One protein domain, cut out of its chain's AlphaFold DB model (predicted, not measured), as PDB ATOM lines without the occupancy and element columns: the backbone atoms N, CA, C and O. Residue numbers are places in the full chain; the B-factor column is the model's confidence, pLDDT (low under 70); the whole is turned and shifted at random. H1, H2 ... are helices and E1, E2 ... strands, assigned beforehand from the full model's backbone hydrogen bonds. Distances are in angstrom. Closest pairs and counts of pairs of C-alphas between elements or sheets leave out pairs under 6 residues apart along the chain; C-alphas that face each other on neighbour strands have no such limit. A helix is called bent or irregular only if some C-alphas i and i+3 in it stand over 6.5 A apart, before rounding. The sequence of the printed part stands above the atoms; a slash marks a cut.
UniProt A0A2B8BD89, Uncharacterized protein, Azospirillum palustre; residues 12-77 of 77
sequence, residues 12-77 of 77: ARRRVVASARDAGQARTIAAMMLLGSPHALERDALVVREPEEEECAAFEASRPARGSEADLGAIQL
ATOM      1  N   ALA A  12     233.428 156.611 214.945       83.94
ATOM      2  CA  ALA A  12     234.596 157.327 215.472       83.94
ATOM      3  C   ALA A  12     235.367 156.608 216.605       83.94
ATOM      4  O   ALA A  12     236.503 156.973 216.909       83.94
ATOM      5  N   ARG A  13     234.756 155.621 217.273       84.56
ATOM      6  CA  ARG A  13     235.360 154.845 218.371       84.56
ATOM      7  C   ARG A  13     235.205 153.331 218.245       84.56
ATOM      8  O   ARG A  13     235.676 152.611 219.123       84.56
ATOM      9  N   ARG A  14     234.478 152.838 217.244       91.56
ATOM     10  CA  ARG A  14     234.059 151.433 217.160       91.56
ATOM     11  C   ARG A  14     234.061 150.985 215.712       91.56
ATOM     12  O   ARG A  14     233.724 151.756 214.823       91.56
ATOM     13  N   ARG A  15     234.375 149.716 215.486       92.81
ATOM     14  CA  ARG A  15     234.360 149.117 214.153       92.81
ATOM     15  C   ARG A  15     233.644 147.773 214.178       92.81
ATOM     16  O   ARG A  15     233.714 147.039 215.165       92.81
ATOM     17  N   VAL A  16     232.932 147.482 213.100       94.06
ATOM     18  CA  VAL A  16     232.148 146.259 212.914       94.06
ATOM     19  C   VAL A  16     232.529 145.636 211.584       94.06
ATOM     20  O   VAL A  16     232.558 146.326 210.570       94.06
ATOM     21  N   VAL A  17     232.766 144.328 211.576       94.44
ATOM     22  CA  VAL A  17     232.881 143.545 210.341       94.44
ATOM     23  C   VAL A  17     231.528 142.907 210.068       94.44
ATOM     24  O   VAL A  17     231.017 142.183 210.920       94.44
ATOM     25  N   ALA A  18     230.948 143.159 208.898       93.06
ATOM     26  CA  ALA A  18     229.638 142.653 208.501       93.06
ATOM     27  C   ALA A  18     229.703 141.868 207.183       93.06
ATOM     28  O   ALA A  18     230.254 142.328 206.186       93.06
ATOM     29  N   SER A  19     229.071 140.696 207.165       91.62
ATOM     30  CA  SER A  19     228.794 139.885 205.984       91.62
ATOM     31  C   SER A  19     227.487 140.334 205.340       91.62
ATOM     32  O   SER A  19     226.391 140.045 205.824       91.62
ATOM     33  N   ALA A  20     227.601 141.029 204.215       92.00
ATOM     34  CA  ALA A  20     226.482 141.645 203.520       92.00
ATOM     35  C   ALA A  20     226.576 141.431 202.004       92.00
ATOM     36  O   ALA A  20     227.604 141.023 201.471       92.00
ATOM     37  N   ARG A  21     225.482 141.685 201.287       91.50
ATOM     38  CA  ARG A  21     225.465 141.674 199.814       91.50
ATOM     39  C   ARG A  21     226.150 142.908 199.230       91.50
ATOM     40  O   ARG A  21     226.762 142.826 198.173       91.50
ATOM     41  N   ASP A  22     226.032 144.034 199.924       93.31
ATOM     42  CA  ASP A  22     226.544 145.331 199.503       93.31
ATOM     43  C   ASP A  22     226.842 146.232 200.714       93.31
ATOM     44  O   ASP A  22     226.468 145.934 201.856       93.31
ATOM     45  N   ALA A  23     227.504 147.359 200.445       92.81
ATOM     46  CA  ALA A  23     227.897 148.341 201.451       92.81
ATOM     47  C   ALA A  23     226.700 148.983 202.181       92.81
ATOM     48  O   ALA A  23     226.814 149.342 203.353       92.81
ATOM     49  N   GLY A  24     225.542 149.119 201.526       93.44
ATOM     50  CA  GLY A  24     224.340 149.696 202.133       93.44
ATOM     51  C   GLY A  24     223.722 148.761 203.171       93.44
ATOM     52  O   GLY A  24     223.347 149.186 204.270       93.44
ATOM     53  N   GLN A  25     223.685 147.466 202.863       92.69
ATOM     54  CA  GLN A  25     223.289 146.440 203.816       92.69
ATOM     55  C   GLN A  25     224.293 146.339 204.975       92.69
ATOM     56  O   GLN A  25     223.860 146.302 206.126       92.69
ATOM     57  N   ALA A  26     225.603 146.365 204.704       94.12
ATOM     58  CA  ALA A  26     226.629 146.364 205.753       94.12
ATOM     59  C   ALA A  26     226.449 147.535 206.728       94.12
ATOM     60  O   ALA A  26     226.417 147.342 207.942       94.12
ATOM     61  N   ARG A  27     226.232 148.743 206.197       94.56
ATOM     62  CA  ARG A  27     225.977 149.952 206.986       94.56
ATOM     63  C   ARG A  27     224.716 149.839 207.843       94.56
ATOM     64  O   ARG A  27     224.704 150.291 208.981       94.56
ATOM     65  N   THR A  28     223.663 149.216 207.320       94.38
ATOM     66  CA  THR A  28     222.411 148.996 208.064       94.38
ATOM     67  C   THR A  28     222.620 148.051 209.249       94.38
ATOM     68  O   THR A  28     222.154 148.336 210.352       94.38
ATOM     69  N   ILE A  29     223.358 146.955 209.041       92.56
ATOM     70  CA  ILE A  29     223.712 146.004 210.105       92.56
ATOM     71  C   ILE A  29     224.574 146.698 211.166       92.56
ATOM     72  O   ILE A  29     224.276 146.633 212.357       92.56
ATOM     73  N   ALA A  30     225.602 147.430 210.734       93.50
ATOM     74  CA  ALA A  30     226.484 148.155 211.636       93.50
ATOM     75  C   ALA A  30     225.751 149.244 212.429       93.50
ATOM     76  O   ALA A  30     226.006 149.388 213.618       93.50
ATOM     77  N   ALA A  31     224.796 149.963 211.836       94.12
ATOM     78  CA  ALA A  31     223.994 150.950 212.557       94.12
ATOM     79  C   ALA A  31     223.134 150.315 213.658       94.12
ATOM     80  O   ALA A  31     223.031 150.870 214.751       94.12
ATOM     81  N   MET A  32     222.593 149.114 213.434       92.56
ATOM     82  CA  MET A  32     221.921 148.366 214.499       92.56
ATOM     83  C   MET A  32     222.879 148.044 215.663       92.56
ATOM     84  O   MET A  32     222.498 148.205 216.818       92.56
ATOM     85  N   MET A  33     224.128 147.651 215.384       91.00
ATOM     86  CA  MET A  33     225.112 147.275 216.418       91.00
ATOM     87  C   MET A  33     225.791 148.463 217.119       91.00
ATOM     88  O   MET A  33     226.094 148.410 218.315       91.00
ATOM     89  N   LEU A  34     226.085 149.522 216.370       91.50
ATOM     90  CA  LEU A  34     226.842 150.679 216.838       91.50
ATOM     91  C   LEU A  34     225.927 151.753 217.421       91.50
ATOM     92  O   LEU A  34     226.257 152.324 218.459       91.50
ATOM     93  N   LEU A  35     224.777 151.979 216.784       91.19
ATOM     94  CA  LEU A  35     223.859 153.085 217.072       91.19
ATOM     95  C   LEU A  35     222.530 152.603 217.683       91.19
ATOM     96  O   LEU A  35     221.683 153.416 218.038       91.19
ATOM     97  N   GLY A  36     222.319 151.286 217.787       90.88
ATOM     98  CA  GLY A  36     221.094 150.689 218.329       90.88
ATOM     99  C   GLY A  36     219.878 150.775 217.399       90.88
ATOM    100  O   GLY A  36     218.795 150.331 217.772       90.88
ATOM    101  N   SER A  37     220.031 151.332 216.193       91.12
ATOM    102  CA  SER A  37     218.945 151.481 215.224       91.12
ATOM    103  C   SER A  37     219.458 151.398 213.783       91.12
ATOM    104  O   SER A  37     220.372 152.139 213.420       91.12
ATOM    105  N   PRO A  38     218.837 150.579 212.911       91.12
ATOM    106  CA  PRO A  38     219.172 150.534 211.484       91.12
ATOM    107  C   PRO A  38     218.776 151.816 210.722       91.12
ATOM    108  O   PRO A  38     219.175 151.997 209.570       91.12
ATOM    109  N   HIS A  39     217.982 152.693 211.348       92.19
ATOM    110  CA  HIS A  39     217.478 153.945 210.780       92.19
ATOM    111  C   HIS A  39     218.027 155.189 211.495       92.19
ATOM    112  O   HIS A  39     217.454 156.267 211.355       92.19
ATOM    113  N   ALA A  40     219.099 155.049 212.282       91.12
ATOM    114  CA  ALA A  40     219.767 156.189 212.904       91.12
ATOM    115  C   ALA A  40     220.188 157.218 211.841       91.12
ATOM    116  O   ALA A  40     220.631 156.839 210.755       91.12
ATOM    117  N   LEU A  41     220.069 158.513 212.146       90.38
ATOM    118  CA  LEU A  41     220.443 159.586 211.213       90.38
ATOM    119  C   LEU A  41     221.950 159.563 210.924       90.38
ATOM    120  O   LEU A  41     222.392 159.814 209.807       90.38
ATOM    121  N   GLU A  42     222.730 159.172 211.924       92.00
ATOM    122  CA  GLU A  42     224.180 159.031 211.895       92.00
ATOM    123  C   GLU A  42     224.632 157.812 211.079       92.00
ATOM    124  O   GLU A  42     225.818 157.680 210.782       92.00
ATOM    125  N   ARG A  43     223.706 156.936 210.652       92.56
ATOM    126  CA  ARG A  43     224.013 155.771 209.810       92.56
ATOM    127  C   ARG A  43     224.800 156.182 208.574       92.56
ATOM    128  O   ARG A  43     225.770 155.520 208.224       92.56
ATOM    129  N   ASP A  44     224.378 157.247 207.900       91.56
ATOM    130  CA  ASP A  44     224.984 157.662 206.633       91.56
ATOM    131  C   ASP A  44     226.372 158.303 206.825       91.56
ATOM    132  O   ASP A  44     227.130 158.401 205.862       91.56
ATOM    133  N   ALA A  45     226.735 158.652 208.066       92.75
ATOM    134  CA  ALA A  45     228.080 159.085 208.435       92.75
ATOM    135  C   ALA A  45     229.054 157.914 208.669       92.75
ATOM    136  O   ALA A  45     230.261 158.137 208.738       92.75
ATOM    137  N   LEU A  46     228.560 156.672 208.765       94.12
ATOM    138  CA  LEU A  46     229.407 155.495 208.937       94.12
ATOM    139  C   LEU A  46     230.256 155.239 207.684       94.12
ATOM    140  O   LEU A  46     229.738 155.092 206.562       94.12
ATOM    141  N   VAL A  47     231.564 155.119 207.903       95.25
ATOM    142  CA  VAL A  47     232.545 154.820 206.856       95.25
ATOM    143  C   VAL A  47     232.490 153.333 206.549       95.25
ATOM    144  O   VAL A  47     232.485 152.516 207.461       95.25
ATOM    145  N   VAL A  48     232.432 152.981 205.265       95.81
ATOM    146  CA  VAL A  48     232.437 151.585 204.814       95.81
ATOM    147  C   VAL A  48     233.669 151.357 203.957       95.81
ATOM    148  O   VAL A  48     233.883 152.090 202.990       95.81
ATOM    149  N   ARG A  49     234.445 150.328 204.289       95.50
ATOM    150  CA  ARG A  49     235.638 149.923 203.543       95.50
ATOM    151  C   ARG A  49     235.726 148.408 203.402       95.50
ATOM    152  O   ARG A  49     234.985 147.658 204.042       95.50
ATOM    153  N   GLU A  50     236.639 147.970 202.544       93.75
ATOM    154  CA  GLU A  50     237.002 146.561 202.455       93.75
ATOM    155  C   GLU A  50     237.759 146.129 203.727       93.75
ATOM    156  O   GLU A  50     238.484 146.937 204.321       93.75
ATOM    157  N   PRO A  51     237.544 144.887 204.188       92.06
ATOM    158  CA  PRO A  51     238.249 144.340 205.335       92.06
ATOM    159  C   PRO A  51     239.690 143.984 204.993       92.06
ATOM    160  O   PRO A  51     239.995 143.521 203.895       92.06
ATOM    161  N   GLU A  52     240.551 144.128 205.988       94.06
ATOM    162  CA  GLU A  52     241.910 143.603 205.960       94.06
ATOM    163  C   GLU A  52     241.924 142.109 206.327       94.06
ATOM    164  O   GLU A  52     240.956 141.570 206.880       94.06
ATOM    165  N   GLU A  53     243.025 141.411 206.026       91.75
ATOM    166  CA  GLU A  53     243.153 139.968 206.294       91.75
ATOM    167  C   GLU A  53     242.941 139.629 207.776       91.75
ATOM    168  O   GLU A  53     242.260 138.654 208.097       91.75
ATOM    169  N   GLU A  54     243.457 140.462 208.683       91.25
ATOM    170  CA  GLU A  54     243.286 140.289 210.131       91.25
ATOM    171  C   GLU A  54     241.810 140.359 210.547       91.25
ATOM    172  O   GLU A  54     241.342 139.582 211.380       91.25
ATOM    173  N   GLU A  55     241.044 141.255 209.927       92.94
ATOM    174  CA  GLU A  55     239.628 141.478 210.221       92.94
ATOM    175  C   GLU A  55     238.766 140.347 209.648       92.94
ATOM    176  O   GLU A  55     237.793 139.917 210.275       92.94
ATOM    177  N   CYS A  56     239.168 139.802 208.497       89.56
ATOM    178  CA  CYS A  56     238.577 138.593 207.930       89.56
ATOM    179  C   CYS A  56     238.806 137.383 208.843       89.56
ATOM    180  O   CYS A  56     237.870 136.634 209.127       89.56
ATOM    181  N   ALA A  57     240.032 137.208 209.344       90.00
ATOM    182  CA  ALA A  57     240.368 136.122 210.258       90.00
ATOM    183  C   ALA A  57     239.594 136.232 211.582       90.00
ATOM    184  O   ALA A  57     239.049 135.235 212.060       90.00
ATOM    185  N   ALA A  58     239.482 137.441 212.143       90.31
ATOM    186  CA  ALA A  58     238.699 137.695 213.350       90.31
ATOM    187  C   ALA A  58     237.208 137.379 213.152       90.31
ATOM    188  O   ALA A  58     236.584 136.774 214.031       90.31
ATOM    189  N   PHE A  59     236.651 137.739 211.990       88.56
ATOM    190  CA  PHE A  59     235.274 137.412 211.623       88.56
ATOM    191  C   PHE A  59     235.047 135.902 211.575       88.56
ATOM    192  O   PHE A  59     234.128 135.407 212.223       88.56
ATOM    193  N   GLU A  60     235.891 135.157 210.860       87.62
ATOM    194  CA  GLU A  60     235.751 133.701 210.746       87.62
ATOM    195  C   GLU A  60     235.962 132.986 212.089       87.62
ATOM    196  O   GLU A  60     235.235 132.045 212.401       87.62
ATOM    197  N   ALA A  61     236.891 133.465 212.924       87.06
ATOM    198  CA  ALA A  61     237.137 132.909 214.256       87.06
ATOM    199  C   ALA A  61     235.975 133.149 215.235       87.06
ATOM    200  O   ALA A  61     235.726 132.327 216.117       87.06
ATOM    201  N   SER A  62     235.268 134.272 215.084       81.88
ATOM    202  CA  SER A  62     234.201 134.698 216.000       81.88
ATOM    203  C   SER A  62     232.797 134.379 215.488       81.88
ATOM    204  O   SER A  62     231.812 134.623 216.187       81.88
ATOM    205  N   ARG A  63     232.681 133.863 214.259       70.12
ATOM    206  CA  ARG A  63     231.398 133.605 213.615       70.12
ATOM    207  C   ARG A  63     230.585 132.584 214.431       70.12
ATOM    208  O   ARG A  63     231.029 131.445 214.590       70.12
ATOM    209  N   PRO A  64     229.364 132.928 214.888       62.78
ATOM    210  CA  PRO A  64     228.462 131.948 215.481       62.78
ATOM    211  C   PRO A  64     228.138 130.847 214.465       62.78
ATOM    212  O   PRO A  64     228.060 131.105 213.262       62.78
ATOM    213  N   ALA A  65     227.916 129.613 214.926       62.06
ATOM    214  CA  ALA A  65     227.519 128.517 214.043       62.06
ATOM    215  C   ALA A  65     226.345 128.943 213.137       62.06
ATOM    216  O   ALA A  65     225.371 129.540 213.602       62.06
ATOM    217  N   ARG A  66     226.464 128.663 211.829       55.81
ATOM    218  CA  ARG A  66     225.477 129.064 210.812       55.81
ATOM    219  C   ARG A  66     224.062 128.678 211.260       55.81
ATOM    220  O   ARG A  66     223.792 127.494 211.433       55.81
ATOM    221  N   GLY A  67     223.164 129.660 211.366       54.19
ATOM    222  CA  GLY A  67     221.738 129.426 211.637       54.19
ATOM    223  C   GLY A  67     221.251 129.773 213.046       54.19
ATOM    224  O   GLY A  67     220.109 129.459 213.368       54.19
ATOM    225  N   SER A  68     222.068 130.426 213.876       59.19
ATOM    226  CA  SER A  68     221.577 131.050 215.113       59.19
ATOM    227  C   SER A  68     220.640 132.224 214.796       59.19
ATOM    228  O   SER A  68     220.958 133.045 213.937       59.19
ATOM    229  N   GLU A  69     219.520 132.352 215.517       53.34
ATOM    230  CA  GLU A  69     218.609 133.513 215.435       53.34
ATOM    231  C   GLU A  69     219.309 134.851 215.732       53.34
ATOM    232  O   GLU A  69     218.837 135.901 215.304       53.34
ATOM    233  N   ALA A  70     220.455 134.818 216.422       55.84
ATOM    234  CA  ALA A  70     221.272 135.992 216.723       55.84
ATOM    235  C   ALA A  70     222.372 136.274 215.677       55.84
ATOM    236  O   ALA A  70     223.156 137.208 215.856       55.84
ATOM    237  N   ASP A  71     222.470 135.485 214.600       69.62
ATOM    238  CA  ASP A  71     223.457 135.706 213.540       69.62
ATOM    239  C   ASP A  71     223.024 136.873 212.637       69.62
ATOM    240  O   ASP A  71     222.426 136.698 211.572       69.62
ATOM    241  N   LEU A  72     223.364 138.092 213.063       71.12
ATOM    242  CA  LEU A  72     223.273 139.299 212.234       71.12
ATOM    243  C   LEU A  72     224.315 139.309 211.102       71.12
ATOM    244  O   LEU A  72     224.355 140.249 210.308       71.12
ATOM    245  N   GLY A  73     225.167 138.280 211.018       83.38
ATOM    246  CA  GLY A  73     226.277 138.215 210.087       83.38
ATOM    247  C   GLY A  73     227.343 139.259 210.388       83.38
ATOM    248  O   GLY A  73     228.000 139.694 209.453       83.38
ATOM    249  N   ALA A  74     227.497 139.703 211.637       86.00
ATOM    250  CA  ALA A  74     228.430 140.762 211.993       86.00
ATOM    251  C   ALA A  74     229.073 140.554 213.366       86.00
ATOM    252  O   ALA A  74     228.450 140.006 214.275       86.00
ATOM    253  N   ILE A  75     230.311 141.027 213.504       89.69
ATOM    254  CA  ILE A  75     231.041 141.073 214.772       89.69
ATOM    255  C   ILE A  75     231.572 142.478 215.021       89.69
ATOM    256  O   ILE A  75     231.886 143.213 214.084       89.69
ATOM    257  N   GLN A  76     231.704 142.841 216.289       89.69
ATOM    258  CA  GLN A  76     232.447 144.029 216.686       89.69
ATOM    259  C   GLN A  76     233.905 143.634 216.961       89.69
ATOM    260  O   GLN A  76     234.127 142.611 217.609       89.69
ATOM    261  N   LEU A  77     234.865 144.423 216.466       85.94
ATOM    262  CA  LEU A  77     236.298 144.248 216.759       85.94
ATOM    263  C   LEU A  77     236.755 145.113 217.937       85.94
ATOM    264  O   LEU A  77     236.073 146.124 218.237       85.94
TER     265      LEU A  77
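What this domain is: This is residues 12 to 77 of the 77 residues of an uncharacterized protein of Azospirillum palustre (UniProt A0A2B8BD89). A small two-stranded sheet, the long strand E1 with the short E3 beside it, makes the core between two helices, H1 packed on one side and H3 on the other. H2 packs on H1 away from the sheet, the short strand E2 runs past E1 and H1 on the way to H3, and residues 65 to 70 stick out as a loop. The 66 printed residues hold three named helices and three named strands, in the order E1, H1, H2, E2, H3, E3; the sheet, E1 - E3, is antiparallel and the class is mixed, helices and strands. The whole is compact, with a radius of gyration of the C-alphas of 11.5 A and spans of 32 by 27 by 22 A.

Where its parts are: E1, residues 14 to 20, is 18.4 A long and begins with C-alpha 14 at (234.059, 151.433, 217.160). E3, residues 74 to 76, is 7.0 A long and ends with C-alpha 76 at (232.447, 144.029, 216.686). H1, residues 23 to 35, is 16.8 A long, and H3, residues 53 to 62, is 14.2 A long. H2 is residues 41 to 45, 8.1 A, and E2 is residues 47 to 49, 6.7 A.

How they stand to each other: E1 and E3 are antiparallel at 168 degrees, with N 17 and O 75 within hydrogen-bond range at 2.9 A. The closest C-alphas of E1 and H1 are those of Ala 20 and Ala 26, 5.2 A apart. Those of H3 and E3 are Phe 59 and Ile 75, 6.4 A. H1 and H2 touch, closest at the C-alphas of Ala 31 and Arg 43, 5.5 A. H1 and H3 are apart. E2 pairs with no named strand; E1 and E2 are near each other. In H1 and H3 every O i to N i+4 pair is within hydrogen-bond range; in H2 0 of 1 is, and 1 of 2 O i to N i+3 pairs. H2 is only just irregular, with C-alphas 41 and 44 6.7 A apart.

The domain as a whole: The two C-alphas farthest apart, those of Leu 41 and Ala 65, are 32.0 A apart. The printed part has no cut. The link from H3 to E3, 11 residues, is long, and residues 64 to 71 in it have pLDDT under 70.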